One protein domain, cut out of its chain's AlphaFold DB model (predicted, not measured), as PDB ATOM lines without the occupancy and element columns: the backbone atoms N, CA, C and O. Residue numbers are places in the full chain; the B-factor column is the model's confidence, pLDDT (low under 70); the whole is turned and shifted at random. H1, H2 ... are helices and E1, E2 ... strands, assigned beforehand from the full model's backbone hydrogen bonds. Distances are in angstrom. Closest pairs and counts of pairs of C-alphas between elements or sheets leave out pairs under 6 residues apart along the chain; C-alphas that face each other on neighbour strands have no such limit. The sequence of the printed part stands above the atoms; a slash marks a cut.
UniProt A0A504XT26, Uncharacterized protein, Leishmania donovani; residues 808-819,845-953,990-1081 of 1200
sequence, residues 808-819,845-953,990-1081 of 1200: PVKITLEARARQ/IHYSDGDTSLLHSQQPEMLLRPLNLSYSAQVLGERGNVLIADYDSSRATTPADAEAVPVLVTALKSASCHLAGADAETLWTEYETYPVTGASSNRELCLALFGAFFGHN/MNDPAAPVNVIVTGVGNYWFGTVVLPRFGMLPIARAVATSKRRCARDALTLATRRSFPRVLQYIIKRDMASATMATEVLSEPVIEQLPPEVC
ATOM      1  N   PRO A 808     166.148 145.723 186.946       78.88
ATOM      2  CA  PRO A 808     167.212 145.868 185.960       78.88
ATOM      3  C   PRO A 808     168.398 144.943 186.264       78.88
ATOM      4  O   PRO A 808     168.805 144.801 187.426       78.88
ATOM      5  N   VAL A 809     168.977 144.370 185.209       81.00
ATOM      6  CA  VAL A 809     170.203 143.565 185.291       81.00
ATOM      7  C   VAL A 809     171.411 144.496 185.424       81.00
ATOM      8  O   VAL A 809     171.639 145.377 184.596       81.00
ATOM      9  N   LYS A 810     172.217 144.294 186.467       82.19
ATOM     10  CA  LYS A 810     173.467 145.013 186.723       82.19
ATOM     11  C   LYS A 810     174.657 144.089 186.488       82.19
ATOM     12  O   LYS A 810     174.688 142.967 186.979       82.19
ATOM     13  N   ILE A 811     175.661 144.581 185.777       84.50
ATOM     14  CA  ILE A 811     176.887 143.845 185.467       84.50
ATOM     15  C   ILE A 811     178.039 144.557 186.164       84.50
ATOM     16  O   ILE A 811     178.167 145.771 186.019       84.50
ATOM     17  N   THR A 812     178.861 143.818 186.900       80.50
ATOM     18  CA  THR A 812     180.073 144.347 187.533       80.50
ATOM     19  C   THR A 812     181.289 143.563 187.057       80.50
ATOM     20  O   THR A 812     181.222 142.352 186.821       80.50
ATOM     21  N   LEU A 813     182.408 144.264 186.893       80.50
ATOM     22  CA  LEU A 813     183.693 143.674 186.541       80.50
ATOM     23  C   LEU A 813     184.763 144.261 187.458       80.50
ATOM     24  O   LEU A 813     185.071 145.448 187.393       80.50
ATOM     25  N   GLU A 814     185.326 143.414 188.307       74.88
ATOM     26  CA  GLU A 814     186.388 143.769 189.239       74.88
ATOM     27  C   GLU A 814     187.732 143.255 188.729       74.88
ATOM     28  O   GLU A 814     187.806 142.186 188.117       74.88
ATOM     29  N   ALA A 815     188.809 143.976 189.039       70.19
ATOM     30  CA  ALA A 815     190.168 143.458 188.917       70.19
ATOM     31  C   ALA A 815     190.840 143.385 190.293       70.19
ATOM     32  O   ALA A 815     190.522 144.146 191.204       70.19
ATOM     33  N   ARG A 816     191.792 142.471 190.460       66.75
ATOM     34  CA  ARG A 816     192.639 142.340 191.650       66.75
ATOM     35  C   ARG A 816     194.073 142.097 191.215       66.75
ATOM     36  O   ARG A 816     194.305 141.357 190.256       66.75
ATOM     37  N   ALA A 817     195.038 142.707 191.894       60.97
ATOM     38  CA  ALA A 817     196.444 142.401 191.645       60.97
ATOM     39  C   ALA A 817     196.718 140.925 191.983       60.97
ATOM     40  O   ALA A 817     196.289 140.429 193.023       60.97
ATOM     41  N   ARG A 818     197.398 140.200 191.093       57.19
ATOM     42  CA  ARG A 818     197.737 138.793 191.335       57.19
ATOM     43  C   ARG A 818     198.896 138.731 192.338       57.19
ATOM     44  O   ARG A 818     200.005 139.121 191.980       57.19
ATOM     45  N   GLN A 819     198.649 138.257 193.563       45.06
ATOM     46  CA  GLN A 819     199.717 137.956 194.527       45.06
ATOM     47  C   GLN A 819     200.681 136.939 193.899       45.06
ATOM     48  O   GLN A 819     200.258 135.888 193.411       45.06
ATOM     49  N   ILE A 845     195.322 145.505 196.096       40.53
ATOM     50  CA  ILE A 845     194.587 146.387 195.180       40.53
ATOM     51  C   ILE A 845     193.315 145.694 194.697       40.53
ATOM     52  O   ILE A 845     193.362 144.872 193.779       40.53
ATOM     53  N   HIS A 846     192.177 146.073 195.274       36.47
ATOM     54  CA  HIS A 846     190.854 145.760 194.742       36.47
ATOM     55  C   HIS A 846     190.386 146.888 193.817       36.47
ATOM     56  O   HIS A 846     190.145 148.006 194.264       36.47
ATOM     57  N   TYR A 847     190.250 146.594 192.527       49.66
ATOM     58  CA  TYR A 847     189.604 147.470 191.559       49.66
ATOM     59  C   TYR A 847     188.109 147.142 191.571       49.66
ATOM     60  O   TYR A 847     187.692 146.148 190.979       49.66
ATOM     61  N   SER A 848     187.320 147.944 192.286       42.97
ATOM     62  CA  SER A 848     185.855 147.872 192.252       42.97
ATOM     63  C   SER A 848     185.284 148.972 191.354       42.97
ATOM     64  O   SER A 848     185.927 150.007 191.167       42.97
ATOM     65  N   ASP A 849     184.099 148.736 190.779       37.00
ATOM     66  CA  ASP A 849     183.386 149.685 189.910       37.00
ATOM     67  C   ASP A 849     183.406 151.108 190.503       37.00
ATOM     68  O   ASP A 849     182.740 151.401 191.500       37.00
ATOM     69  N   GLY A 850     184.181 152.000 189.879       41.28
ATOM     70  CA  GLY A 850     184.266 153.414 190.254       41.28
ATOM     71  C   GLY A 850     185.483 153.842 191.084       41.28
ATOM     72  O   GLY A 850     185.580 155.027 191.398       41.28
ATOM     73  N   ASP A 851     186.446 152.966 191.393       42.69
ATOM     74  CA  ASP A 851     187.724 153.390 191.991       42.69
ATOM     75  C   ASP A 851     188.692 153.941 190.920       42.69
ATOM     76  O   ASP A 851     189.731 153.366 190.595       42.69
ATOM     77  N   THR A 852     188.388 155.135 190.396       43.25
ATOM     78  CA  THR A 852     189.265 155.909 189.484       43.25
ATOM     79  C   THR A 852     190.567 156.392 190.150       43.25
ATOM     80  O   THR A 852     191.364 157.119 189.541       43.25
ATOM     81  N   SER A 853     190.785 156.017 191.413       40.75
ATOM     82  CA  SER A 853     191.903 156.416 192.265       40.75
ATOM     83  C   SER A 853     193.256 155.931 191.735       40.75
ATOM     84  O   SER A 853     194.259 156.615 191.925       40.75
ATOM     85  N   LEU A 854     193.292 154.815 191.000       45.31
ATOM     86  CA  LEU A 854     194.546 154.185 190.566       45.31
ATOM     87  C   LEU A 854     195.053 154.636 189.193       45.31
ATOM     88  O   LEU A 854     196.243 154.506 188.900       45.31
ATOM     89  N   LEU A 855     194.186 155.204 188.353       46.47
ATOM     90  CA  LEU A 855     194.595 155.722 187.041       46.47
ATOM     91  C   LEU A 855     195.336 157.044 187.168       46.47
ATOM     92  O   LEU A 855     196.329 157.268 186.486       46.47
ATOM     93  N   HIS A 856     194.908 157.869 188.118       42.81
ATOM     94  CA  HIS A 856     195.574 159.125 188.442       42.81
ATOM     95  C   HIS A 856     196.782 158.917 189.364       42.81
ATOM     96  O   HIS A 856     197.619 159.807 189.504       42.81
ATOM     97  N   SER A 857     196.902 157.738 189.988       45.09
ATOM     98  CA  SER A 857     198.017 157.404 190.870       45.09
ATOM     99  C   SER A 857     199.134 156.612 190.201       45.09
ATOM    100  O   SER A 857     200.043 156.232 190.943       45.09
ATOM    101  N   GLN A 858     199.118 156.360 188.878       51.16
ATOM    102  CA  GLN A 858     200.170 155.583 188.205       51.16
ATOM    103  C   GLN A 858     201.540 156.205 188.504       51.16
ATOM    104  O   GLN A 858     201.918 157.266 188.011       51.16
ATOM    105  N   GLN A 859     202.252 155.603 189.454       54.81
ATOM    106  CA  GLN A 859     203.628 155.954 189.755       54.81
ATOM    107  C   GLN A 859     204.424 155.589 188.511       54.81
ATOM    108  O   GLN A 859     204.230 154.481 188.007       54.81
ATOM    109  N   PRO A 860     205.282 156.479 187.985       59.75
ATOM    110  CA  PRO A 860     206.161 156.095 186.891       59.75
ATOM    111  C   PRO A 860     206.980 154.840 187.257       59.75
ATOM    112  O   PRO A 860     207.285 154.029 186.394       59.75
ATOM    113  N   GLU A 861     207.199 154.591 188.552       61.97
ATOM    114  CA  GLU A 861     207.802 153.372 189.093       61.97
ATOM    115  C   GLU A 861     206.866 152.144 189.064       61.97
ATOM    116  O   GLU A 861     207.313 151.027 188.817       61.97
ATOM    117  N   MET A 862     205.554 152.325 189.263       61.03
ATOM    118  CA  MET A 862     204.554 151.253 189.108       61.03
ATOM    119  C   MET A 862     204.270 150.919 187.639       61.03
ATOM    120  O   MET A 862     203.819 149.813 187.337       61.03
ATOM    121  N   LEU A 863     204.513 151.859 186.721       65.56
ATOM    122  CA  LEU A 863     204.400 151.622 185.281       65.56
ATOM    123  C   LEU A 863     205.440 150.619 184.775       65.56
ATOM    124  O   LEU A 863     205.142 149.857 183.858       65.56
ATOM    125  N   LEU A 864     206.607 150.581 185.425       67.19
ATOM    126  CA  LEU A 864     207.695 149.643 185.140       67.19
ATOM    127  C   LEU A 864     207.405 148.214 185.622       67.19
ATOM    128  O   LEU A 864     208.094 147.286 185.206       67.19
ATOM    129  N   ARG A 865     206.393 148.020 186.479       66.69
ATOM    130  CA  ARG A 865     205.940 146.687 186.893       66.69
ATOM    131  C   ARG A 865     204.967 146.098 185.861       66.69
ATOM    132  O   ARG A 865     204.172 146.842 185.273       66.69
ATOM    133  N   PRO A 866     204.979 144.768 185.666       65.44
ATOM    134  CA  PRO A 866     204.027 144.095 184.793       65.44
ATOM    135  C   PRO A 866     202.584 144.305 185.256       65.44
ATOM    136  O   PRO A 866     202.284 144.265 186.452       65.44
ATOM    137  N   LEU A 867     201.674 144.494 184.299       72.06
ATOM    138  CA  LEU A 867     200.242 144.583 184.572       72.06
ATOM    139  C   LEU A 867     199.664 143.171 184.794       72.06
ATOM    140  O   LEU A 867     199.089 142.580 183.884       72.06
ATOM    141  N   ASN A 868     199.840 142.630 186.002       72.69
ATOM    142  CA  ASN A 868     199.331 141.311 186.394       72.69
ATOM    143  C   ASN A 868     198.008 141.442 187.154       72.69
ATOM    144  O   ASN A 868     197.984 141.556 188.383       72.69
ATOM    145  N   LEU A 869     196.906 141.421 186.410       76.31
ATOM    146  CA  LEU A 869     195.557 141.530 186.954       76.31
ATOM    147  C   LEU A 869     194.835 140.181 186.883       76.31
ATOM    148  O   LEU A 869     194.979 139.421 185.929       76.31
ATOM    149  N   SER A 870     194.069 139.893 187.926       78.62
ATOM    150  CA  SER A 870     193.042 138.854 187.978       78.62
ATOM    151  C   SER A 870     191.682 139.537 187.915       78.62
ATOM    152  O   SER A 870     191.529 140.624 188.462       78.62
ATOM    153  N   TYR A 871     190.713 138.947 187.226       84.62
ATOM    154  CA  TYR A 871     189.415 139.570 186.965       84.62
ATOM    155  C   TYR A 871     188.278 138.730 187.536       84.62
ATOM    156  O   TYR A 871     188.310 137.506 187.449       84.62
ATOM    157  N   SER A 872     187.251 139.386 188.070       83.69
ATOM    158  CA  SER A 872     186.028 138.751 188.557       83.69
ATOM    159  C   SER A 872     184.817 139.495 188.005       83.69
ATOM    160  O   SER A 872     184.656 140.683 188.262       83.69
ATOM    161  N   ALA A 873     183.957 138.801 187.264       87.56
ATOM    162  CA  ALA A 873     182.711 139.345 186.736       87.56
ATOM    163  C   ALA A 873     181.508 138.796 187.506       87.56
ATOM    164  O   ALA A 873     181.448 137.598 187.795       87.56
ATOM    165  N   GLN A 874     180.531 139.657 187.787       85.94
ATOM    166  CA  GLN A 874     179.249 139.257 188.364       85.94
ATOM    167  C   GLN A 874     178.094 139.850 187.559       85.94
ATOM    168  O   GLN A 874     178.123 141.004 187.128       85.94
ATOM    169  N   VAL A 875     177.058 139.039 187.374       87.50
ATOM    170  CA  VAL A 875     175.787 139.431 186.771       87.50
ATOM    171  C   VAL A 875     174.736 139.366 187.866       87.50
ATOM    172  O   VAL A 875     174.465 138.297 188.416       87.50
ATOM    173  N   LEU A 876     174.178 140.521 188.205       81.56
ATOM    174  CA  LEU A 876     173.239 140.709 189.299       81.56
ATOM    175  C   LEU A 876     171.862 141.105 188.742       81.56
ATOM    176  O   LEU A 876     171.771 141.947 187.856       81.56
ATOM    177  N   GLY A 877     170.791 140.524 189.268       81.12
ATOM    178  CA  GLY A 877     169.409 140.927 189.023       81.12
ATOM    179  C   GLY A 877     168.860 141.806 190.145       81.12
ATOM    180  O   GLY A 877     169.497 141.989 191.187       81.12
ATOM    181  N   GLU A 878     167.664 142.344 189.927       81.25
ATOM    182  CA  GLU A 878     166.882 143.083 190.925       81.25
ATOM    183  C   GLU A 878     167.675 144.257 191.532       81.25
ATOM    184  O   GLU A 878     167.914 144.334 192.737       81.25
ATOM    185  N   ARG A 879     168.163 145.169 190.676       68.69
ATOM    186  CA  ARG A 879     168.980 146.341 191.074       68.69
ATOM    187  C   ARG A 879     170.283 145.996 191.814       68.69
ATOM    188  O   ARG A 879     170.879 146.875 192.435       68.69
ATOM    189  N   GLY A 880     170.763 144.759 191.702       69.62
ATOM    190  CA  GLY A 880     171.993 144.305 192.351       69.62
ATOM    191  C   GLY A 880     171.782 143.427 193.585       69.62
ATOM    192  O   GLY A 880     172.765 143.108 194.245       69.62
ATOM    193  N   ASN A 881     170.541 143.050 193.906       72.31
ATOM    194  CA  ASN A 881     170.225 142.271 195.105       72.31
ATOM    195  C   ASN A 881     170.392 140.758 194.909       72.31
ATOM    196  O   ASN A 881     170.665 140.044 195.873       72.31
ATOM    197  N   VAL A 882     170.240 140.263 193.677       77.44
ATOM    198  CA  VAL A 882     170.262 138.825 193.374       77.44
ATOM    199  C   VAL A 882     171.469 138.498 192.509       77.44
ATOM    200  O   VAL A 882     171.588 139.017 191.407       77.44
ATOM    201  N   LEU A 883     172.355 137.609 192.959       83.31
ATOM    202  CA  LEU A 883     173.434 137.092 192.115       83.31
ATOM    203  C   LEU A 883     172.883 136.047 191.140       83.31
ATOM    204  O   LEU A 883     172.371 135.016 191.568       83.31
ATOM    205  N   ILE A 884     173.010 136.307 189.838       83.88
ATOM    206  CA  ILE A 884     172.588 135.385 188.773       83.88
ATOM    207  C   ILE A 884     173.762 134.489 188.367       83.88
ATOM    208  O   ILE A 884     173.613 133.273 188.277       83.88
ATOM    209  N   ALA A 885     174.931 135.084 188.115       88.12
ATOM    210  CA  ALA A 885     176.144 134.352 187.760       88.12
ATOM    211  C   ALA A 885     177.404 135.108 188.192       88.12
ATOM    212  O   ALA A 885     177.467 136.332 188.081       88.12
ATOM    213  N   ASP A 886     178.425 134.368 188.619       89.56
ATOM    214  CA  ASP A 886     179.773 134.854 188.904       89.56
ATOM    215  C   ASP A 886     180.814 134.075 188.090       89.56
ATOM    216  O   ASP A 886     180.681 132.875 187.826       89.56
ATOM    217  N   TYR A 887     181.892 134.749 187.699       87.69
ATOM    218  CA  TYR A 887     183.052 134.082 187.128       87.69
ATOM    219  C   TYR A 887     184.335 134.804 187.518       87.69
ATOM    220  O   TYR A 887     184.459 136.010 187.332       87.69
ATOM    221  N   ASP A 888     185.296 134.044 188.032       86.31
ATOM    222  CA  ASP A 888     186.616 134.531 188.412       86.31
ATOM    223  C   ASP A 888     187.666 133.924 187.477       86.31
ATOM    224  O   ASP A 888     187.638 132.729 187.173       86.31
ATOM    225  N   SER A 889     188.615 134.752 187.055       85.75
ATOM    226  CA  SER A 889     189.818 134.392 186.307       85.75
ATOM    227  C   SER A 889     190.588 133.209 186.910       85.75
ATOM    228  O   SER A 889     191.190 132.437 186.167       85.75
ATOM    229  N   SER A 890     190.521 132.995 188.232       81.38
ATOM    230  CA  SER A 890     191.104 131.819 188.903       81.38
ATOM    231  C   SER A 890     190.499 130.482 188.440       81.38
ATOM    232  O   SER A 890     191.169 129.447 188.485       81.38
ATOM    233  N   ARG A 891     189.251 130.493 187.953       80.81
ATOM    234  CA  ARG A 891     188.534 129.320 187.423       80.81
ATOM    235  C   ARG A 891     188.815 129.068 185.933       80.81
ATOM    236  O   ARG A 891     188.345 128.063 185.396       80.81
ATOM    237  N   ALA A 892     189.571 129.942 185.262       81.44
ATOM    238  CA  ALA A 892     189.854 129.837 183.835       81.44
ATOM    239  C   ALA A 892     190.776 128.658 183.494       81.44
ATOM    240  O   ALA A 892     191.800 128.421 184.129       81.44
ATOM    241  N   THR A 893     190.426 127.923 182.434       77.88
ATOM    242  CA  THR A 893     191.219 126.782 181.950       77.88
ATOM    243  C   THR A 893     192.419 127.191 181.108       77.88
ATOM    244  O   THR A 893     193.369 126.419 180.978       77.88
ATOM    245  N   THR A 894     192.370 128.378 180.500       80.56
ATOM    246  CA  THR A 894     193.438 128.912 179.656       80.56
ATOM    247  C   THR A 894     193.761 130.348 180.070       80.56
ATOM    248  O   THR A 894     192.873 131.043 180.566       80.56
ATOM    249  N   PRO A 895     195.002 130.825 179.857       78.38
ATOM    250  CA  PRO A 895     195.355 132.214 180.154       78.38
ATOM    251  C   PRO A 895     194.530 133.211 179.330       78.38
ATOM    252  O   PRO A 895     194.203 134.275 179.831       78.38
ATOM    253  N   ALA A 896     194.122 132.849 178.109       79.75
ATOM    254  CA  ALA A 896     193.256 133.687 177.281       79.75
ATOM    255  C   ALA A 896     191.835 133.825 177.856       79.75
ATOM    256  O   ALA A 896     191.217 134.869 177.694       79.75
ATOM    257  N   ASP A 897     191.320 132.804 178.550       82.38
ATOM    258  CA  ASP A 897     190.007 132.866 179.211       82.38
ATOM    259  C   ASP A 897     190.065 133.593 180.576       82.38
ATOM    260  O   ASP A 897     189.022 133.842 181.177       82.38
ATOM    261  N   ALA A 898     191.266 133.912 181.077       84.06
ATOM    262  CA  ALA A 898     191.484 134.616 182.345       84.06
ATOM    263  C   ALA A 898     191.502 136.151 182.197       84.06
ATOM    264  O   ALA A 898     191.584 136.858 183.200       84.06
ATOM    265  N   GLU A 899     191.437 136.662 180.965       88.19
ATOM    266  CA  GLU A 899     191.445 138.092 180.638       88.19
ATOM    267  C   GLU A 899     190.078 138.757 180.908       88.19
ATOM    268  O   GLU A 899     189.039 138.093 180.954       88.19
ATOM    269  N   ALA A 900     190.058 140.088 181.033       85.50
ATOM    270  CA  ALA A 900     188.895 140.870 181.476       85.50
ATOM    271  C   ALA A 900     187.595 140.607 180.687       85.50
ATOM    272  O   ALA A 900     186.559 140.274 181.265       85.50
ATOM    273  N   VAL A 901     187.638 140.756 179.356       89.69
ATOM    274  CA  VAL A 901     186.454 140.582 178.496       89.69
ATOM    275  C   VAL A 901     186.033 139.109 178.400       89.69
ATOM    276  O   VAL A 901     184.843 138.845 178.529       89.69
ATOM    277  N   PRO A 902     186.939 138.123 178.253       90.69
ATOM    278  CA  PRO A 902     186.581 136.702 178.330       90.69
ATOM    279  C   PRO A 902     185.923 136.279 179.651       90.69
ATOM    280  O   PRO A 902     184.937 135.534 179.627       90.69
ATOM    281  N   VAL A 903     186.405 136.787 180.792       88.94
ATOM    282  CA  VAL A 903     185.785 136.574 182.114       88.94
ATOM    283  C   VAL A 903     184.359 137.130 182.131       88.94
ATOM    284  O   VAL A 903     183.420 136.419 182.496       88.94
ATOM    285  N   LEU A 904     184.179 138.358 181.636       90.06
ATOM    286  CA  LEU A 904     182.871 138.999 181.504       90.06
ATOM    287  C   LEU A 904     181.923 138.227 180.570       90.06
ATOM    288  O   LEU A 904     180.778 137.958 180.928       90.06
ATOM    289  N   VAL A 905     182.398 137.827 179.389       91.50
ATOM    290  CA  VAL A 905     181.640 137.034 178.408       91.50
ATOM    291  C   VAL A 905     181.205 135.703 179.009       91.50
ATOM    292  O   VAL A 905     180.094 135.258 178.749       91.50
ATOM    293  N   THR A 906     182.047 135.067 179.821       90.94
ATOM    294  CA  THR A 906     181.720 133.780 180.447       90.94
ATOM    295  C   THR A 906     180.616 133.930 181.493       90.94
ATOM    296  O   THR A 906     179.660 133.152 181.474       90.94
ATOM    297  N   ALA A 907     180.691 134.959 182.345       89.81
ATOM    298  CA  ALA A 907     179.630 135.269 183.306       89.81
ATOM    299  C   ALA A 907     178.307 135.622 182.600       89.81
ATOM    300  O   ALA A 907     177.258 135.079 182.950       89.81
ATOM    301  N   LEU A 908     178.359 136.456 181.552       91.00
ATOM    302  CA  LEU A 908     177.182 136.836 180.767       91.00
ATOM    303  C   LEU A 908     176.575 135.654 180.012       91.00
ATOM    304  O   LEU A 908     175.362 135.485 180.055       91.00
ATOM    305  N   LYS A 909     177.390 134.805 179.373       90.62
ATOM    306  CA  LYS A 909     176.921 133.573 178.723       90.62
ATOM    307  C   LYS A 909     176.222 132.663 179.720       90.62
ATOM    308  O   LYS A 909     175.118 132.214 179.433       90.62
ATOM    309  N   SER A 910     176.830 132.442 180.887       89.12
ATOM    310  CA  SER A 910     176.238 131.637 181.960       89.12
ATOM    311  C   SER A 910     174.867 132.183 182.372       89.12
ATOM    312  O   SER A 910     173.878 131.453 182.323       89.12
ATOM    313  N   ALA A 911     174.781 133.483 182.669       88.19
ATOM    314  CA  ALA A 911     173.535 134.137 183.063       88.19
ATOM    315  C   ALA A 911     172.472 134.097 181.951       88.19
ATOM    316  O   ALA A 911     171.334 133.698 182.190       88.19
ATOM    317  N   SER A 912     172.842 134.455 180.719       89.50
ATOM    318  CA  SER A 912     171.908 134.508 179.593       89.50
ATOM    319  C   SER A 912     171.422 133.124 179.168       89.50
ATOM    320  O   SER A 912     170.244 132.970 178.883       89.50
ATOM    321  N   CYS A 913     172.282 132.099 179.170       86.69
ATOM    322  CA  CYS A 913     171.875 130.727 178.855       86.69
ATOM    323  C   CYS A 913     171.016 130.125 179.974       86.69
ATOM    324  O   CYS A 913     170.114 129.345 179.685       86.69
ATOM    325  N   HIS A 914     171.268 130.489 181.236       84.06
ATOM    326  CA  HIS A 914     170.434 130.064 182.361       84.06
ATOM    327  C   HIS A 914     169.013 130.643 182.280       84.06
ATOM    328  O   HIS A 914     168.058 129.955 182.627       84.06
ATOM    329  N   LEU A 915     168.874 131.886 181.811       82.81
ATOM    330  CA  LEU A 915     167.602 132.614 181.782       82.81
ATOM    331  C   LEU A 915     166.853 132.474 180.446       82.81
ATOM    332  O   LEU A 915     165.699 132.081 180.423       82.81
ATOM    333  N   ALA A 916     167.513 132.739 179.321       79.31
ATOM    334  CA  ALA A 916     166.899 132.740 177.987       79.31
ATOM    335  C   ALA A 916     167.198 131.468 177.163       79.31
ATOM    336  O   ALA A 916     166.754 131.330 176.023       79.31
ATOM    337  N   GLY A 917     167.958 130.511 177.709       81.75
ATOM    338  CA  GLY A 917     168.167 129.196 177.098       81.75
ATOM    339  C   GLY A 917     168.720 129.248 175.668       81.75
ATOM    340  O   GLY A 917     169.821 129.744 175.425       81.75
ATOM    341  N   ALA A 918     167.952 128.699 174.721       73.12
ATOM    342  CA  ALA A 918     168.348 128.580 173.318       73.12
ATOM    343  C   ALA A 918     168.476 129.940 172.611       73.12
ATOM    344  O   ALA A 918     169.371 130.106 171.782       73.12
ATOM    345  N   ASP A 919     167.645 130.923 172.969       73.94
ATOM    346  CA  ASP A 919     167.697 132.264 172.379       73.94
ATOM    347  C   ASP A 919     169.042 132.931 172.702       73.94
ATOM    348  O   ASP A 919     169.698 133.489 171.819       73.94
ATOM    349  N   ALA A 920     169.545 132.766 173.929       81.62
ATOM    350  CA  ALA A 920     170.871 133.254 174.299       81.62
ATOM    351  C   ALA A 920     171.992 132.568 173.506       81.62
ATOM    352  O   ALA A 920     172.887 133.249 173.002       81.62
ATOM    353  N   GLU A 921     171.951 131.241 173.338       79.75
ATOM    354  CA  GLU A 921     172.945 130.530 172.519       79.75
ATOM    355  C   GLU A 921     172.958 131.043 171.073       79.75
ATOM    356  O   GLU A 921     174.033 131.246 170.492       79.75
ATOM    357  N   THR A 922     171.778 131.302 170.500       78.69
ATOM    358  CA  THR A 922     171.674 131.874 169.154       78.69
ATOM    359  C   THR A 922     172.225 133.297 169.092       78.69
ATOM    360  O   THR A 922     173.039 133.565 168.214       78.69
ATOM    361  N   LEU A 923     171.909 134.163 170.061       83.44
ATOM    362  CA  LEU A 923     172.430 135.532 170.141       83.44
ATOM    363  C   LEU A 923     173.970 135.563 170.199       83.44
ATOM    364  O   LEU A 923     174.612 136.290 169.442       83.44
ATOM    365  N   TRP A 924     174.582 134.738 171.057       85.88
ATOM    366  CA  TRP A 924     176.043 134.651 171.170       85.88
ATOM    367  C   TRP A 924     176.705 134.123 169.898       85.88
ATOM    368  O   TRP A 924     177.768 134.609 169.509       85.88
ATOM    369  N   THR A 925     176.075 133.147 169.243       82.31
ATOM    370  CA  THR A 925     176.574 132.599 167.977       82.31
ATOM    371  C   THR A 925     176.457 133.628 166.853       82.31
ATOM    372  O   THR A 925     177.386 133.781 166.062       82.31
ATOM    373  N   GLU A 926     175.348 134.371 166.788       81.62
ATOM    374  CA  GLU A 926     175.152 135.454 165.821       81.62
ATOM    375  C   GLU A 926     176.191 136.561 165.999       81.62
ATOM    376  O   GLU A 926     176.774 136.986 165.006       81.62
ATOM    377  N   TYR A 927     176.481 136.970 167.236       85.50
ATOM    378  CA  TYR A 927     177.528 137.951 167.532       85.50
ATOM    379  C   TYR A 927     178.919 137.474 167.085       85.50
ATOM    380  O   TYR A 927     179.608 138.186 166.356       85.50
ATOM    381  N   GLU A 928     179.328 136.257 167.467       83.56
ATOM    382  CA  GLU A 928     180.661 135.724 167.135       83.56
ATOM    383  C   GLU A 928     180.862 135.488 165.631       83.56
ATOM    384  O   GLU A 928     181.999 135.465 165.156       83.56
ATOM    385  N   THR A 929     179.769 135.307 164.886       78.19
ATOM    386  CA  THR A 929     179.789 135.060 163.438       78.19
ATOM    387  C   THR A 929     179.436 136.287 162.596       78.19
ATOM    388  O   THR A 929     179.453 136.202 161.362       78.19
ATOM    389  N   TYR A 930     179.134 137.426 163.230       77.88
ATOM    390  CA  TYR A 930     178.741 138.647 162.538       77.88
ATOM    391  C   TYR A 930     179.937 139.254 161.779       77.88
ATOM    392  O   TYR A 930     180.982 139.505 162.381       77.88
ATOM    393  N   PRO A 931     179.816 139.520 160.464       66.56
ATOM    394  CA  PRO A 931     180.898 140.123 159.695       66.56
ATOM    395  C   PRO A 931     181.098 141.588 160.097       66.56
ATOM    396  O   PRO A 931     180.152 142.379 160.088       66.56
ATOM    397  N   VAL A 932     182.337 141.971 160.405       67.62
ATOM    398  CA  VAL A 932     182.686 143.370 160.678       67.62
ATOM    399  C   VAL A 932     182.772 144.106 159.340       67.62
ATOM    400  O   VAL A 932     183.729 143.948 158.592       67.62
ATOM    401  N   THR A 933     181.748 144.885 158.988       58.88
ATOM    402  CA  THR A 933     181.719 145.604 157.706       58.88
ATOM    403  C   THR A 933     182.446 146.943 157.801       58.88
ATOM    404  O   THR A 933     182.044 147.783 158.603       58.88
ATOM    405  N   GLY A 934     183.423 147.182 156.919       59.62
ATOM    406  CA  GLY A 934     183.927 148.531 156.624       59.62
ATOM    407  C   GLY A 934     185.139 149.013 157.424       59.62
ATOM    408  O   GLY A 934     185.385 150.212 157.429       59.62
ATOM    409  N   ALA A 935     185.903 148.128 158.076       70.38
ATOM    410  CA  ALA A 935     187.199 148.520 158.635       70.38
ATOM    411  C   ALA A 935     188.219 148.713 157.500       70.38
ATOM    412  O   ALA A 935     188.421 147.811 156.690       70.38
ATOM    413  N   SER A 936     188.850 149.883 157.433       74.81
ATOM    414  CA  SER A 936     189.914 150.209 156.471       74.81
ATOM    415  C   SER A 936     191.314 150.172 157.096       74.81
ATOM    416  O   SER A 936     192.320 150.230 156.389       74.81
ATOM    417  N   SER A 937     191.394 150.053 158.426       82.12
ATOM    418  CA  SER A 937     192.649 149.983 159.175       82.12
ATOM    419  C   SER A 937     192.559 149.065 160.400       82.12
ATOM    420  O   SER A 937     191.485 148.869 160.973       82.12
ATOM    421  N   ASN A 938     193.711 148.572 160.881       83.19
ATOM    422  CA  ASN A 938     193.798 147.782 162.123       83.19
ATOM    423  C   ASN A 938     193.177 148.512 163.318       83.19
ATOM    424  O   ASN A 938     192.534 147.895 164.166       83.19
ATOM    425  N   ARG A 939     193.341 149.840 163.373       83.31
ATOM    426  CA  ARG A 939     192.764 150.678 164.425       83.31
ATOM    427  C   ARG A 939     191.239 150.663 164.372       83.31
ATOM    428  O   ARG A 939     190.608 150.470 165.407       83.31
ATOM    429  N   GLU A 940     190.661 150.856 163.188       82.62
ATOM    430  CA  GLU A 940     189.208 150.823 162.998       82.62
ATOM    431  C   GLU A 940     188.631 149.454 163.339       82.62
ATOM    432  O   GLU A 940     187.613 149.389 164.020       82.62
ATOM    433  N   LEU A 941     189.312 148.369 162.959       85.25
ATOM    434  CA  LEU A 941     188.907 147.015 163.335       85.25
ATOM    435  C   LEU A 941     188.888 146.834 164.861       85.25
ATOM    436  O   LEU A 941     187.905 146.336 165.408       85.25
ATOM    437  N   CYS A 942     189.942 147.268 165.560       86.62
ATOM    438  CA  CYS A 942     190.016 147.180 167.021       86.62
ATOM    439  C   CYS A 942     188.879 147.963 167.697       86.62
ATOM    440  O   CYS A 942     188.173 147.421 168.548       86.62
ATOM    441  N   LEU A 943     188.665 149.219 167.293       84.75
ATOM    442  CA  LEU A 943     187.603 150.064 167.847       84.75
ATOM    443  C   LEU A 943     186.207 149.524 167.518       84.75
ATOM    444  O   LEU A 943     185.340 149.524 168.390       84.75
ATOM    445  N   ALA A 944     185.995 149.001 166.307       82.31
ATOM    446  CA  ALA A 944     184.729 148.404 165.898       82.31
ATOM    447  C   ALA A 944     184.372 147.170 166.738       82.31
ATOM    448  O   ALA A 944     183.205 146.988 167.075       82.31
ATOM    449  N   LEU A 945     185.352 146.346 167.128       87.12
ATOM    450  CA  LEU A 945     185.116 145.185 167.994       87.12
ATOM    451  C   LEU A 945     184.698 145.598 169.413       87.12
ATOM    452  O   LEU A 945     183.716 145.069 169.940       87.12
ATOM    453  N   PHE A 946     185.387 146.579 170.008       86.88
ATOM    454  CA  PHE A 946     184.993 147.136 171.308       86.88
ATOM    455  C   PHE A 946     183.627 147.834 171.239       86.88
ATOM    456  O   PHE A 946     182.795 147.628 172.123       86.88
ATOM    457  N   GLY A 947     183.359 148.592 170.172       81.50
ATOM    458  CA  GLY A 947     182.075 149.251 169.932       81.50
ATOM    459  C   GLY A 947     180.923 148.269 169.710       81.50
ATOM    460  O   GLY A 947     179.846 148.464 170.261       81.50
ATOM    461  N   ALA A 948     181.150 147.174 168.981       83.56
ATOM    462  CA  ALA A 948     180.153 146.122 168.782       83.56
ATOM    463  C   ALA A 948     179.805 145.398 170.093       83.56
ATOM    464  O   ALA A 948     178.657 145.011 170.304       83.56
ATOM    465  N   PHE A 949     180.778 145.219 170.993       87.06
ATOM    466  CA  PHE A 949     180.531 144.556 172.270       87.06
ATOM    467  C   PHE A 949     179.883 145.483 173.307       87.06
ATOM    468  O   PHE A 949     178.845 145.136 173.875       87.06
ATOM    469  N   PHE A 950     180.477 146.657 173.546       83.00
ATOM    470  CA  PHE A 950     180.070 147.567 174.618       83.00
ATOM    471  C   PHE A 950     179.052 148.627 174.186       83.00
ATOM    472  O   PHE A 950     178.235 148.999 175.015       83.00
ATOM    473  N   GLY A 951     179.029 149.076 172.929       74.12
ATOM    474  CA  GLY A 951     178.153 150.163 172.460       74.12
ATOM    475  C   GLY A 951     178.741 151.560 172.612       74.12
ATOM    476  O   GLY A 951     179.761 151.747 173.276       74.12
ATOM    477  N   HIS A 952     178.077 152.540 171.999       65.88
ATOM    478  CA  HIS A 952     178.432 153.962 172.062       65.88
ATOM    479  C   HIS A 952     177.316 154.678 172.828       65.88
ATOM    480  O   HIS A 952     176.158 154.566 172.447       65.88
ATOM    481  N   ASN A 953     177.618 155.382 173.922       45.84
ATOM    482  CA  ASN A 953     176.571 155.902 174.816       45.84
ATOM    483  C   ASN A 953     175.493 156.729 174.075       45.84
ATOM    484  O   ASN A 953     175.762 157.832 173.607       45.84
ATOM    485  N   MET A 990     190.010 159.454 171.617       41.88
ATOM    486  CA  MET A 990     190.514 158.398 172.521       41.88
ATOM    487  C   MET A 990     190.420 158.716 174.018       41.88
ATOM    488  O   MET A 990     190.788 157.874 174.840       41.88
ATOM    489  N   ASN A 991     189.961 159.920 174.357       51.16
ATOM    490  CA  ASN A 991     189.729 160.361 175.732       51.16
ATOM    491  C   ASN A 991     188.253 160.702 175.979       51.16
ATOM    492  O   ASN A 991     187.927 161.305 177.001       51.16
ATOM    493  N   ASP A 992     187.366 160.323 175.059       55.44
ATOM    494  CA  ASP A 992     185.934 160.521 175.228       55.44
ATOM    495  C   ASP A 992     185.428 159.593 176.352       55.44
ATOM    496  O   ASP A 992     185.572 158.368 176.258       55.44
ATOM    497  N   PRO A 993     184.849 160.116 177.449       53.03
ATOM    498  CA  PRO A 993     184.242 159.278 178.484       53.03
ATOM    499  C   PRO A 993     183.073 158.428 177.952       53.03
ATOM    500  O   PRO A 993     182.677 157.465 178.615       53.03
ATOM    501  N   ALA A 994     182.525 158.756 176.776       55.19
ATOM    502  CA  ALA A 994     181.480 157.992 176.105       55.19
ATOM    503  C   ALA A 994     181.994 156.874 175.178       55.19
ATOM    504  O   ALA A 994     181.184 156.061 174.713       55.19
ATOM    505  N   ALA A 995     183.306 156.793 174.935       66.75
ATOM    506  CA  ALA A 995     183.894 155.761 174.091       66.75
ATOM    507  C   ALA A 995     183.828 154.364 174.750       66.75
ATOM    508  O   ALA A 995     183.931 154.229 175.974       66.75
ATOM    509  N   PRO A 996     183.708 153.286 173.952       73.62
ATOM    510  CA  PRO A 996     183.679 151.914 174.467       73.62
ATOM    511  C   PRO A 996     185.010 151.488 175.110       73.62
ATOM    512  O   PRO A 996     185.031 150.592 175.955       73.62
ATOM    513  N   VAL A 997     186.123 152.116 174.716       82.12
ATOM    514  CA  VAL A 997     187.478 151.847 175.210       82.12
ATOM    515  C   VAL A 997     188.329 153.116 175.100       82.12
ATOM    516  O   VAL A 997     188.249 153.806 174.087       82.12
ATOM    517  N   ASN A 998     189.170 153.389 176.102       79.12
ATOM    518  CA  ASN A 998     190.108 154.520 176.105       79.12
ATOM    519  C   ASN A 998     191.550 154.041 176.293       79.12
ATOM    520  O   ASN A 998     191.790 152.967 176.847       79.12
ATOM    521  N   VAL A 999     192.528 154.836 175.847       78.75
ATOM    522  CA  VAL A 999     193.954 154.540 176.066       78.75
ATOM    523  C   VAL A 999     194.628 155.717 176.747       78.75
ATOM    524  O   VAL A 999     194.804 156.782 176.162       78.75
ATOM    525  N   ILE A1000     195.058 155.488 177.981       75.12
ATOM    526  CA  ILE A1000     195.790 156.463 178.781       75.12
ATOM    527  C   ILE A1000     197.270 156.300 178.471       75.12
ATOM    528  O   ILE A1000     197.815 155.206 178.617       75.12
ATOM    529  N   VAL A1001     197.922 157.382 178.051       77.81
ATOM    530  CA  VAL A1001     199.338 157.360 177.681       77.81
ATOM    531  C   VAL A1001     200.149 158.213 178.651       77.81
ATOM    532  O   VAL A1001     199.842 159.386 178.851       77.81
ATOM    533  N   THR A1002     201.198 157.637 179.233       74.44
ATOM    534  CA  THR A1002     202.055 158.278 180.238       74.44
ATOM    535  C   THR A1002     203.519 158.176 179.827       74.44
ATOM    536  O   THR A1002     204.012 157.087 179.534       74.44
ATOM    537  N   GLY A1003     204.221 159.309 179.789       72.12
ATOM    538  CA  GLY A1003     205.657 159.359 179.512       72.12
ATOM    539  C   GLY A1003     206.474 159.095 180.776       72.12
ATOM    540  O   GLY A1003     206.234 159.718 181.809       72.12
ATOM    541  N   VAL A1004     207.442 158.184 180.697       73.38
ATOM    542  CA  VAL A1004     208.386 157.872 181.773       73.38
ATOM    543  C   VAL A1004     209.794 157.771 181.183       73.38
ATOM    544  O   VAL A1004     210.121 156.819 180.471       73.38
ATOM    545  N   GLY A1005     210.637 158.767 181.469       75.06
ATOM    546  CA  GLY A1005     211.948 158.894 180.827       75.06
ATOM    547  C   GLY A1005     211.805 159.016 179.306       75.06
ATOM    548  O   GLY A1005     211.022 159.827 178.822       75.06
ATOM    549  N   ASN A1006     212.516 158.165 178.563       81.69
ATOM    550  CA  ASN A1006     212.478 158.119 177.092       81.69
ATOM    551  C   ASN A1006     211.405 157.164 176.526       81.69
ATOM    552  O   ASN A1006     211.410 156.860 175.332       81.69
ATOM    553  N   TYR A1007     210.508 156.652 177.372       83.75
ATOM    554  CA  TYR A1007     209.501 155.663 176.996       83.75
ATOM    555  C   TYR A1007     208.089 156.158 177.301       83.75
ATOM    556  O   TYR A1007     207.850 156.913 178.239       83.75
ATOM    557  N   TRP A1008     207.136 155.688 176.509       81.94
ATOM    558  CA  TRP A1008     205.712 155.933 176.663       81.94
ATOM    559  C   TRP A1008     205.018 154.628 177.039       81.94
ATOM    560  O   TRP A1008     205.232 153.602 176.391       81.94
ATOM    561  N   PHE A1009     204.168 154.691 178.059       81.50
ATOM    562  CA  PHE A1009     203.345 153.594 178.561       81.50
ATOM    563  C   PHE A1009     201.883 153.865 178.230       81.50
ATOM    564  O   PHE A1009     201.352 154.911 178.586       81.50
ATOM    565  N   GLY A1010     201.234 152.924 177.560       81.38
ATOM    566  CA  GLY A1010     199.883 153.055 177.035       81.38
ATOM    567  C   GLY A1010     199.037 152.009 177.715       81.38
ATOM    568  O   GLY A1010     199.239 150.822 177.478       81.38
ATOM    569  N   THR A1011     198.138 152.433 178.596       82.31
ATOM    570  CA  THR A1011     197.233 151.544 179.324       82.31
ATOM    571  C   THR A1011     195.838 151.675 178.736       82.31
ATOM    572  O   THR A1011     195.234 152.745 178.792       82.31
ATOM    573  N   VAL A1012     195.325 150.582 178.177       84.62
ATOM    574  CA  VAL A1012     193.948 150.504 177.690       84.62
ATOM    575  C   VAL A1012     193.015 150.264 178.865       84.62
ATOM    576  O   VAL A1012     193.274 149.386 179.694       84.62
ATOM    577  N   VAL A1013     191.934 151.036 178.923       80.06
ATOM    578  CA  VAL A1013     190.945 151.013 180.000       80.06
ATOM    579  C   VAL A1013     189.522 150.904 179.455       80.06
ATOM    580  O   VAL A1013     189.241 151.379 178.355       80.06
ATOM    581  N   LEU A1014     188.623 150.306 180.240       79.06
ATOM    582  CA  LEU A1014     187.188 150.213 179.954       79.06
ATOM    583  C   LEU A1014     186.415 151.288 180.739       79.06
ATOM    584  O   LEU A1014     186.184 151.106 181.939       79.06
ATOM    585  N   PRO A1015     185.972 152.392 180.104       70.62
ATOM    586  CA  PRO A1015     185.314 153.496 180.808       70.62
ATOM    587  C   PRO A1015     184.030 153.079 181.531       70.62
ATOM    588  O   PRO A1015     183.783 153.522 182.651       70.62
ATOM    589  N   ARG A1016     183.262 152.150 180.939       70.19
ATOM    590  CA  ARG A1016     181.989 151.646 181.484       70.19
ATOM    591  C   ARG A1016     182.115 150.840 182.785       70.19
ATOM    592  O   ARG A1016     181.102 150.649 183.446       70.19
ATOM    593  N   PHE A1017     183.324 150.422 183.163       71.25
ATOM    594  CA  PHE A1017     183.609 149.686 184.405       71.25
ATOM    595  C   PHE A1017     184.563 150.471 185.314       71.25
ATOM    596  O   PHE A1017     185.570 149.956 185.793       71.25
ATOM    597  N   GLY A1018     184.328 151.779 185.458       61.84
ATOM    598  CA  GLY A1018     185.175 152.638 186.289       61.84
ATOM    599  C   GLY A1018     186.598 152.803 185.749       61.84
ATOM    600  O   GLY A1018     187.537 152.926 186.533       61.84
ATOM    601  N   MET A1019     186.755 152.809 184.419       68.94
ATOM    602  CA  MET A1019     188.047 152.905 183.728       68.94
ATOM    603  C   MET A1019     188.996 151.726 184.053       68.94
ATOM    604  O   MET A1019     190.207 151.886 184.214       68.94
ATOM    605  N   LEU A1020     188.451 150.512 184.125       73.25
ATOM    606  CA  LEU A1020     189.197 149.296 184.456       73.25
ATOM    607  C   LEU A1020     190.355 149.026 183.468       73.25
ATOM    608  O   LEU A1020     190.092 148.918 182.269       73.25
ATOM    609  N   PRO A1021     191.614 148.866 183.922       77.56
ATOM    610  CA  PRO A1021     192.742 148.552 183.044       77.56
ATOM    611  C   PRO A1021     192.708 147.103 182.536       77.56
ATOM    612  O   PRO A1021     192.552 146.159 183.314       77.56
ATOM    613  N   ILE A1022     192.910 146.929 181.226       83.69
ATOM    614  CA  ILE A1022     192.852 145.615 180.556       83.69
ATOM    615  C   ILE A1022     194.146 145.208 179.848       83.69
ATOM    616  O   ILE A1022     194.437 144.025 179.729       83.69
ATOM    617  N   ALA A1023     194.943 146.166 179.373       86.56
ATOM    618  CA  ALA A1023     196.223 145.880 178.730       86.56
ATOM    619  C   ALA A1023     197.166 147.077 178.844       86.56
ATOM    620  O   ALA A1023     196.716 148.222 178.924       86.56
ATOM    621  N   ARG A1024     198.476 146.817 178.811       86.50
ATOM    622  CA  ARG A1024     199.509 147.855 178.775       86.50
ATOM    623  C   ARG A1024     200.588 147.512 177.754       86.50
ATOM    624  O   ARG A1024     201.054 146.378 177.725       86.50
ATOM    625  N   ALA A1025     200.998 148.502 176.968       87.62
ATOM    626  CA  ALA A1025     202.143 148.406 176.070       87.62
ATOM    627  C   ALA A1025     203.133 149.551 176.302       87.62
ATOM    628  O   ALA A1025     202.779 150.600 176.853       87.62
ATOM    629  N   VAL A1026     204.371 149.343 175.861       88.12
ATOM    630  CA  VAL A1026     205.471 150.302 175.969       88.12
ATOM    631  C   VAL A1026     206.065 150.565 174.594       88.12
ATOM    632  O   VAL A1026     206.334 149.638 173.833       88.12
ATOM    633  N   ALA A1027     206.312 151.832 174.272       87.56
ATOM    634  CA  ALA A1027     207.035 152.208 173.061       87.56
ATOM    635  C   ALA A1027     207.853 153.485 173.274       87.56
ATOM    636  O   ALA A1027     207.640 154.226 174.224       87.56
ATOM    637  N   THR A1028     208.762 153.790 172.353       85.56
ATOM    638  CA  THR A1028     209.544 155.040 172.365       85.56
ATOM    639  C   THR A1028     208.764 156.253 171.844       85.56
ATOM    640  O   THR A1028     209.225 157.381 171.957       85.56
ATOM    641  N   SER A1029     207.564 156.049 171.291       85.25
ATOM    642  CA  SER A1029     206.695 157.114 170.780       85.25
ATOM    643  C   SER A1029     205.282 156.984 171.335       85.25
ATOM    644  O   SER A1029     204.718 155.887 171.343       85.25
ATOM    645  N   LYS A1030     204.678 158.121 171.702       80.25
ATOM    646  CA  LYS A1030     203.295 158.227 172.188       80.25
ATOM    647  C   LYS A1030     202.284 157.561 171.242       80.25
ATOM    648  O   LYS A1030     201.425 156.809 171.693       80.25
ATOM    649  N   ARG A1031     202.412 157.787 169.924       81.31
ATOM    650  CA  ARG A1031     201.497 157.230 168.902       81.31
ATOM    651  C   ARG A1031     201.618 155.712 168.785       81.31
ATOM    652  O   ARG A1031     200.609 155.014 168.759       81.31
ATOM    653  N   ARG A1032     202.856 155.207 168.740       83.06
ATOM    654  CA  ARG A1032     203.134 153.766 168.654       83.06
ATOM    655  C   ARG A1032     202.643 153.040 169.901       83.06
ATOM    656  O   ARG A1032     201.979 152.023 169.792       83.06
ATOM    657  N   CYS A1033     202.885 153.631 171.064       85.06
ATOM    658  CA  CYS A1033     202.440 153.117 172.347       85.06
ATOM    659  C   CYS A1033     200.911 152.946 172.414       85.06
ATOM    660  O   CYS A1033     200.421 151.882 172.781       85.06
ATOM    661  N   ALA A1034     200.156 153.968 171.993       83.19
ATOM    662  CA  ALA A1034     198.696 153.915 171.983       83.19
ATOM    663  C   ALA A1034     198.150 152.826 171.044       83.19
ATOM    664  O   ALA A1034     197.230 152.093 171.409       83.19
ATOM    665  N   ARG A1035     198.741 152.700 169.848       86.88
ATOM    666  CA  ARG A1035     198.394 151.662 168.870       86.88
ATOM    667  C   ARG A1035     198.678 150.266 169.419       86.88
ATOM    668  O   ARG A1035     197.786 149.427 169.420       86.88
ATOM    669  N   ASP A1036     199.892 150.038 169.909       88.88
ATOM    670  CA  ASP A1036     200.344 148.724 170.366       88.88
ATOM    671  C   ASP A1036     199.541 148.265 171.602       88.88
ATOM    672  O   ASP A1036     199.167 147.096 171.706       88.88
ATOM    673  N   ALA A1037     199.182 149.199 172.493       88.00
ATOM    674  CA  ALA A1037     198.304 148.936 173.630       88.00
ATOM    675  C   ALA A1037     196.903 148.493 173.178       88.00
ATOM    676  O   ALA A1037     196.376 147.500 173.686       88.00
ATOM    677  N   LEU A1038     196.313 149.188 172.197       88.94
ATOM    678  CA  LEU A1038     194.999 148.853 171.640       88.94
ATOM    679  C   LEU A1038     195.007 147.502 170.903       88.94
ATOM    680  O   LEU A1038     194.090 146.697 171.093       88.94
ATOM    681  N   THR A1039     196.050 147.220 170.118       89.75
ATOM    682  CA  THR A1039     196.243 145.918 169.459       89.75
ATOM    683  C   THR A1039     196.300 144.795 170.496       89.75
ATOM    684  O   THR A1039     195.594 143.791 170.369       89.75
ATOM    685  N   LEU A1040     197.079 144.981 171.568       90.38
ATOM    686  CA  LEU A1040     197.207 144.001 172.647       90.38
ATOM    687  C   LEU A1040     195.880 143.772 173.386       90.38
ATOM    688  O   LEU A1040     195.494 142.625 173.617       90.38
ATOM    689  N   ALA A1041     195.158 144.847 173.709       89.88
ATOM    690  CA  ALA A1041     193.846 144.763 174.348       89.88
ATOM    691  C   ALA A1041     192.843 143.984 173.490       89.88
ATOM    692  O   ALA A1041     192.125 143.125 174.002       89.88
ATOM    693  N   THR A1042     192.823 144.242 172.181       90.56
ATOM    694  CA  THR A1042     191.919 143.576 171.232       90.56
ATOM    695  C   THR A1042     192.252 142.092 171.100       90.56
ATOM    696  O   THR A1042     191.353 141.250 171.161       90.56
ATOM    697  N   ARG A1043     193.546 141.754 171.005       91.06
ATOM    698  CA  ARG A1043     194.043 140.369 170.957       91.06
ATOM    699  C   ARG A1043     193.603 139.555 172.174       91.06
ATOM    700  O   ARG A1043     193.192 138.407 172.014       91.06
ATOM    701  N   ARG A1044     193.689 140.142 173.372       89.56
ATOM    702  CA  ARG A1044     193.295 139.500 174.638       89.56
ATOM    703  C   ARG A1044     191.778 139.432 174.817       89.56
ATOM    704  O   ARG A1044     191.268 138.450 175.346       89.56
ATOM    705  N   SER A1045     191.054 140.445 174.342       89.88
ATOM    706  CA  SER A1045     189.608 140.569 174.563       89.88
ATOM    707  C   SER A1045     188.761 139.752 173.586       89.88
ATOM    708  O   SER A1045     187.751 139.175 173.985       89.88
ATOM    709  N   PHE A1046     189.170 139.667 172.314       90.75
ATOM    710  CA  PHE A1046     188.362 139.071 171.240       90.75
ATOM    711  C   PHE A1046     189.092 137.985 170.421       90.75
ATOM    712  O   PHE A1046     188.979 137.966 169.190       90.75
ATOM    713  N   PRO A1047     189.808 137.024 171.044       86.56
ATOM    714  CA  PRO A1047     190.607 136.045 170.303       86.56
ATOM    715  C   PRO A1047     189.758 135.154 169.383       86.56
ATOM    716  O   PRO A1047     190.175 134.831 168.271       86.56
ATOM    717  N   ARG A1048     188.542 134.778 169.808       84.25
ATOM    718  CA  ARG A1048     187.635 133.919 169.021       84.25
ATOM    719  C   ARG A1048     187.065 134.637 167.798       84.25
ATOM    720  O   ARG A1048     187.038 134.055 166.717       84.25
ATOM    721  N   VAL A1049     186.663 135.899 167.960       86.38
ATOM    722  CA  VAL A1049     186.109 136.721 166.872       86.38
ATOM    723  C   VAL A1049     187.186 136.998 165.821       86.38
ATOM    724  O   VAL A1049     186.946 136.799 164.633       86.38
ATOM    725  N   LEU A1050     188.412 137.333 166.241       87.50
ATOM    726  CA  LEU A1050     189.548 137.521 165.327       87.50
ATOM    727  C   LEU A1050     189.870 136.244 164.530       87.50
ATOM    728  O   LEU A1050     190.032 136.297 163.313       87.50
ATOM    729  N   GLN A1051     189.896 135.076 165.183       86.88
ATOM    730  CA  GLN A1051     190.099 133.794 164.493       86.88
ATOM    731  C   GLN A1051     188.975 133.454 163.509       86.88
ATOM    732  O   GLN A1051     189.226 132.803 162.491       86.88
ATOM    733  N   TYR A1052     187.738 133.856 163.808       85.31
ATOM    734  CA  TYR A1052     186.615 133.684 162.895       85.31
ATOM    735  C   TYR A1052     186.756 134.584 161.661       85.31
ATOM    736  O   TYR A1052     186.637 134.083 160.541       85.31
ATOM    737  N   ILE A1053     187.094 135.865 161.858       84.38
ATOM    738  CA  ILE A1053     187.343 136.835 160.779       84.38
ATOM    739  C   ILE A1053     188.402 136.293 159.812       84.38
ATOM    740  O   ILE A1053     188.136 136.201 158.618       84.38
ATOM    741  N   ILE A1054     189.536 135.799 160.324       85.00
ATOM    742  CA  ILE A1054     190.616 135.219 159.500       85.00
ATOM    743  C   ILE A1054     190.121 134.069 158.610       85.00
ATOM    744  O   ILE A1054     190.578 133.907 157.482       85.00
ATOM    745  N   LYS A1055     189.186 133.250 159.102       82.81
ATOM    746  CA  LYS A1055     188.694 132.071 158.374       82.81
ATOM    747  C   LYS A1055     187.590 132.380 157.365       82.81
ATOM    748  O   LYS A1055     187.334 131.541 156.502       82.81
ATOM    749  N   ARG A1056     186.857 133.484 157.525       77.88
ATOM    750  CA  ARG A1056     185.568 133.697 156.841       77.88
ATOM    751  C   ARG A1056     185.441 135.033 156.121       77.88
ATOM    752  O   ARG A1056     184.676 135.089 155.163       77.88
ATOM    753  N   ASP A1057     186.169 136.065 156.535       75.56
ATOM    754  CA  ASP A1057     186.129 137.391 155.920       75.56
ATOM    755  C   ASP A1057     187.482 137.735 155.288       75.56
ATOM    756  O   ASP A1057     188.407 138.184 155.961       75.56
ATOM    757  N   MET A1058     187.584 137.542 153.972       75.00
ATOM    758  CA  MET A1058     188.817 137.796 153.218       75.00
ATOM    759  C   MET A1058     189.244 139.270 153.236       75.00
ATOM    760  O   MET A1058     190.435 139.540 153.105       75.00
ATOM    761  N   ALA A1059     188.310 140.216 153.404       75.62
ATOM    762  CA  ALA A1059     188.628 141.644 153.398       75.62
ATOM    763  C   ALA A1059     189.329 142.073 154.696       75.62
ATOM    764  O   ALA A1059     190.293 142.835 154.655       75.62
ATOM    765  N   SER A1060     188.881 141.538 155.835       80.75
ATOM    766  CA  SER A1060     189.435 141.867 157.154       80.75
ATOM    767  C   SER A1060     190.443 140.838 157.680       80.75
ATOM    768  O   SER A1060     191.038 141.051 158.737       80.75
ATOM    769  N   ALA A1061     190.658 139.726 156.967       84.31
ATOM    770  CA  ALA A1061     191.552 138.644 157.385       84.31
ATOM    771  C   ALA A1061     193.007 139.096 157.559       84.31
ATOM    772  O   ALA A1061     193.661 138.662 158.509       84.31
ATOM    773  N   THR A1062     193.515 139.968 156.683       85.50
ATOM    774  CA  THR A1062     194.884 140.505 156.776       85.50
ATOM    775  C   THR A1062     195.057 141.316 158.056       85.50
ATOM    776  O   THR A1062     195.913 140.991 158.873       85.50
ATOM    777  N   MET A1063     194.158 142.271 158.296       86.56
ATOM    778  CA  MET A1063     194.140 143.110 159.498       86.56
ATOM    779  C   MET A1063     193.975 142.284 160.781       86.56
ATOM    780  O   MET A1063     194.688 142.487 161.761       86.56
ATOM    781  N   ALA A1064     193.071 141.302 160.788       86.62
ATOM    782  CA  ALA A1064     192.879 140.419 161.938       86.62
ATOM    783  C   ALA A1064     194.106 139.529 162.204       86.62
ATOM    784  O   ALA A1064     194.446 139.280 163.363       86.62
ATOM    785  N   THR A1065     194.791 139.077 161.147       88.06
ATOM    786  CA  THR A1065     196.050 138.329 161.269       88.06
ATOM    787  C   THR A1065     197.137 139.217 161.861       88.06
ATOM    788  O   THR A1065     197.775 138.806 162.826       88.06
ATOM    789  N   GLU A1066     197.279 140.448 161.365       87.31
ATOM    790  CA  GLU A1066     198.213 141.438 161.906       87.31
ATOM    791  C   GLU A1066     197.947 141.704 163.392       87.31
ATOM    792  O   GLU A1066     198.865 141.599 164.202       87.31
ATOM    793  N   VAL A1067     196.690 141.923 163.795       88.44
ATOM    794  CA  VAL A1067     196.326 142.123 165.210       88.44
ATOM    795  C   VAL A1067     196.706 140.919 166.081       88.44
ATOM    796  O   VAL A1067     197.108 141.101 167.234       88.44
ATOM    797  N   LEU A1068     196.631 139.685 165.568       87.19
ATOM    798  CA  LEU A1068     197.045 138.484 166.308       87.19
ATOM    799  C   LEU A1068     198.565 138.251 166.311       87.19
ATOM    800  O   LEU A1068     199.070 137.702 167.292       87.19
ATOM    801  N   SER A1069     199.292 138.652 165.265       86.38
ATOM    802  CA  SER A1069     200.724 138.354 165.104       86.38
ATOM    803  C   SER A1069     201.674 139.503 165.452       86.38
ATOM    804  O   SER A1069     202.861 139.256 165.647       86.38
ATOM    805  N   GLU A1070     201.199 140.751 165.515       86.94
ATOM    806  CA  GLU A1070     202.051 141.932 165.713       86.94
ATOM    807  C   GLU A1070     202.845 141.850 167.039       86.94
ATOM    808  O   GLU A1070     202.262 141.586 168.100       86.94
ATOM    809  N   PRO A1071     204.177 142.042 167.027       83.75
ATOM    810  CA  PRO A1071     204.975 142.024 168.245       83.75
ATOM    811  C   PRO A1071     204.740 143.309 169.049       83.75
ATOM    812  O   PRO A1071     205.033 144.408 168.581       83.75
ATOM    813  N   VAL A1072     204.239 143.161 170.276       86.06
ATOM    814  CA  VAL A1072     204.001 144.263 171.217       86.06
ATOM    815  C   VAL A1072     204.922 144.103 172.421       86.06
ATOM    816  O   VAL A1072     205.043 143.013 172.977       86.06
ATOM    817  N   ILE A1073     205.579 145.193 172.822       85.12
ATOM    818  CA  ILE A1073     206.442 145.220 174.005       85.12
ATOM    819  C   ILE A1073     205.574 145.550 175.221       85.12
ATOM    820  O   ILE A1073     205.041 146.652 175.330       85.12
ATOM    821  N   GLU A1074     205.434 144.599 176.139       82.00
ATOM    822  CA  GLU A1074     204.653 144.780 177.372       82.00
ATOM    823  C   GLU A1074     205.504 145.267 178.549       82.00
ATOM    824  O   GLU A1074     205.005 145.942 179.447       82.00
ATOM    825  N   GLN A1075     206.792 144.914 178.553       81.56
ATOM    826  CA  GLN A1075     207.728 145.193 179.639       81.56
ATOM    827  C   GLN A1075     209.068 145.646 179.067       81.56
ATOM    828  O   GLN A1075     209.553 145.098 178.075       81.56
ATOM    829  N   LEU A1076     209.667 146.648 179.709       80.62
ATOM    830  CA  LEU A1076     211.034 147.050 179.406       80.62
ATOM    831  C   LEU A1076     212.025 146.043 180.005       80.62
ATOM    832  O   LEU A1076     211.732 145.429 181.035       80.62
ATOM    833  N   PRO A1077     213.217 145.891 179.404       82.00
ATOM    834  CA  PRO A1077     214.292 145.120 180.009       82.00
ATOM    835  C   PRO A1077     214.614 145.622 181.430       82.00
ATOM    836  O   PRO A1077     214.614 146.834 181.667       82.00
ATOM    837  N   PRO A1078     214.951 144.726 182.375       74.50
ATOM    838  CA  PRO A1078     215.151 145.078 183.785       74.50
ATOM    839  C   PRO A1078     216.321 146.047 184.020       74.50
ATOM    840  O   PRO A1078     216.362 146.745 185.031       74.50
ATOM    841  N   GLU A1079     217.285 146.101 183.101       76.50
ATOM    842  CA  GLU A1079     218.390 147.068 183.114       76.50
ATOM    843  C   GLU A1079     217.878 148.489 182.860       76.50
ATOM    844  O   GLU A1079     218.097 149.382 183.675       76.50
ATOM    845  N   VAL A1080     217.065 148.660 181.815       79.56
ATOM    846  CA  VAL A1080     216.422 149.936 181.478       79.56
ATOM    847  C   VAL A1080     215.481 150.386 182.598       79.56
ATOM    848  O   VAL A1080     215.450 151.564 182.946       79.56
ATOM    849  N   CYS A1081     214.741 149.456 183.212       76.12
ATOM    850  CA  CYS A1081     213.892 149.772 184.361       76.12
ATOM    851  C   CYS A1081     214.696 150.357 185.532       76.12
ATOM    852  O   CYS A1081     214.243 151.325 186.141       76.12
TER     853      CYS A1081
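This is residues 808 to 819, 845 to 953 and 990 to 1081 of the 1200 residues of an uncharacterized protein of Leishmania donovani (UniProt A0A504XT26). Two small, strongly twisted sheets each have one helix packed over a face, H3 over E1 E2 E3 and H6 over E4 E5 E6, and these two helices meet at their ends. Beyond them H4, H7, H8 and H5 follow one another by contact, H4 folding back on H3 and H5 and H8 packing on H6. The printed part has 213 residues, with nine named helices and six named strands in the order E1 H1 E2 E3 H2 H3 H4 H5 E4 E5 E6 H6 H7 H8 H9; both sheets are antiparallel, in the orders E1 E2 E3 and E4 E5 E6. The class is mixed, and the whole is compact, with a radius of gyration of the C-alphas of 17.4 A and spans of 53 by 43 by 33 A.

Find C-alpha 810 at (173.467, 145.013, 186.723), where E1, residues 810 to 817, begins; E2 is 869 to 877, 26.2 A long, and E3 882 to 888. H3, 900 to 916, runs 23.7 A. The second sheet holds E4, 998 to 1004, E5, 1007 to 1014, and E6, 1020 to 1027, which bends by 52 degrees at 1023. H6, 1030 to 1045, runs 22.5 A. Look also for H4 at 918 to 929, H5 at 938 to 950, H7 at 1047 to 1056 and H8 at 1061 to 1069. H1, 860 to 863, H2, 895 to 898, and H9, 1078 to 1081, are short; H9 ends at C-alpha 1081, (213.892, 149.772, 184.361).

In the first sheet, N 812 and O 874 are 2.9 A apart, and N 873 and O 887 2.8 A, within hydrogen-bond range. H3 is on it in two layers, helix on one face, at a height over the sheet of 8.1 A; its closest C-alphas to E2 are Leu 904 and Ala 873, 5.2 A. E4 E5 E6 is a meander, each strand the antiparallel neighbour of the one before, with N 1000 to O 1011 at 2.9 A and N 1010 to O 1025 at 2.9 A. H6 makes two layers with it, at a height of 6.6 A, Ala 1037 and Ala 1025 closest to E6 at 4.6 A between C-alphas. H3 and H6 touch only at their ends, C-alphas 901 and 1045 5.0 A apart. H7 and H8, a helical hairpin, touch at C-alphas 1054 and 1061, 4.1 A. H1 only grazes the second sheet and H2 the first. In H3 to H8 every O i to N i+4 pair is within hydrogen-bond range; H1, H2 and H9 are too short for one.

The farthest C-alphas, Ala 918 and Glu 1079, are 54.2 A apart. Residues 820 to 844 and 954 to 989 are not printed, leaving gaps of 9.9 A and 14.3 A between C-alphas. Of the links printed whole, none is long. Mean pLDDT of the printed part is 77.2; residues 845 to 866 are among the 42 under 70.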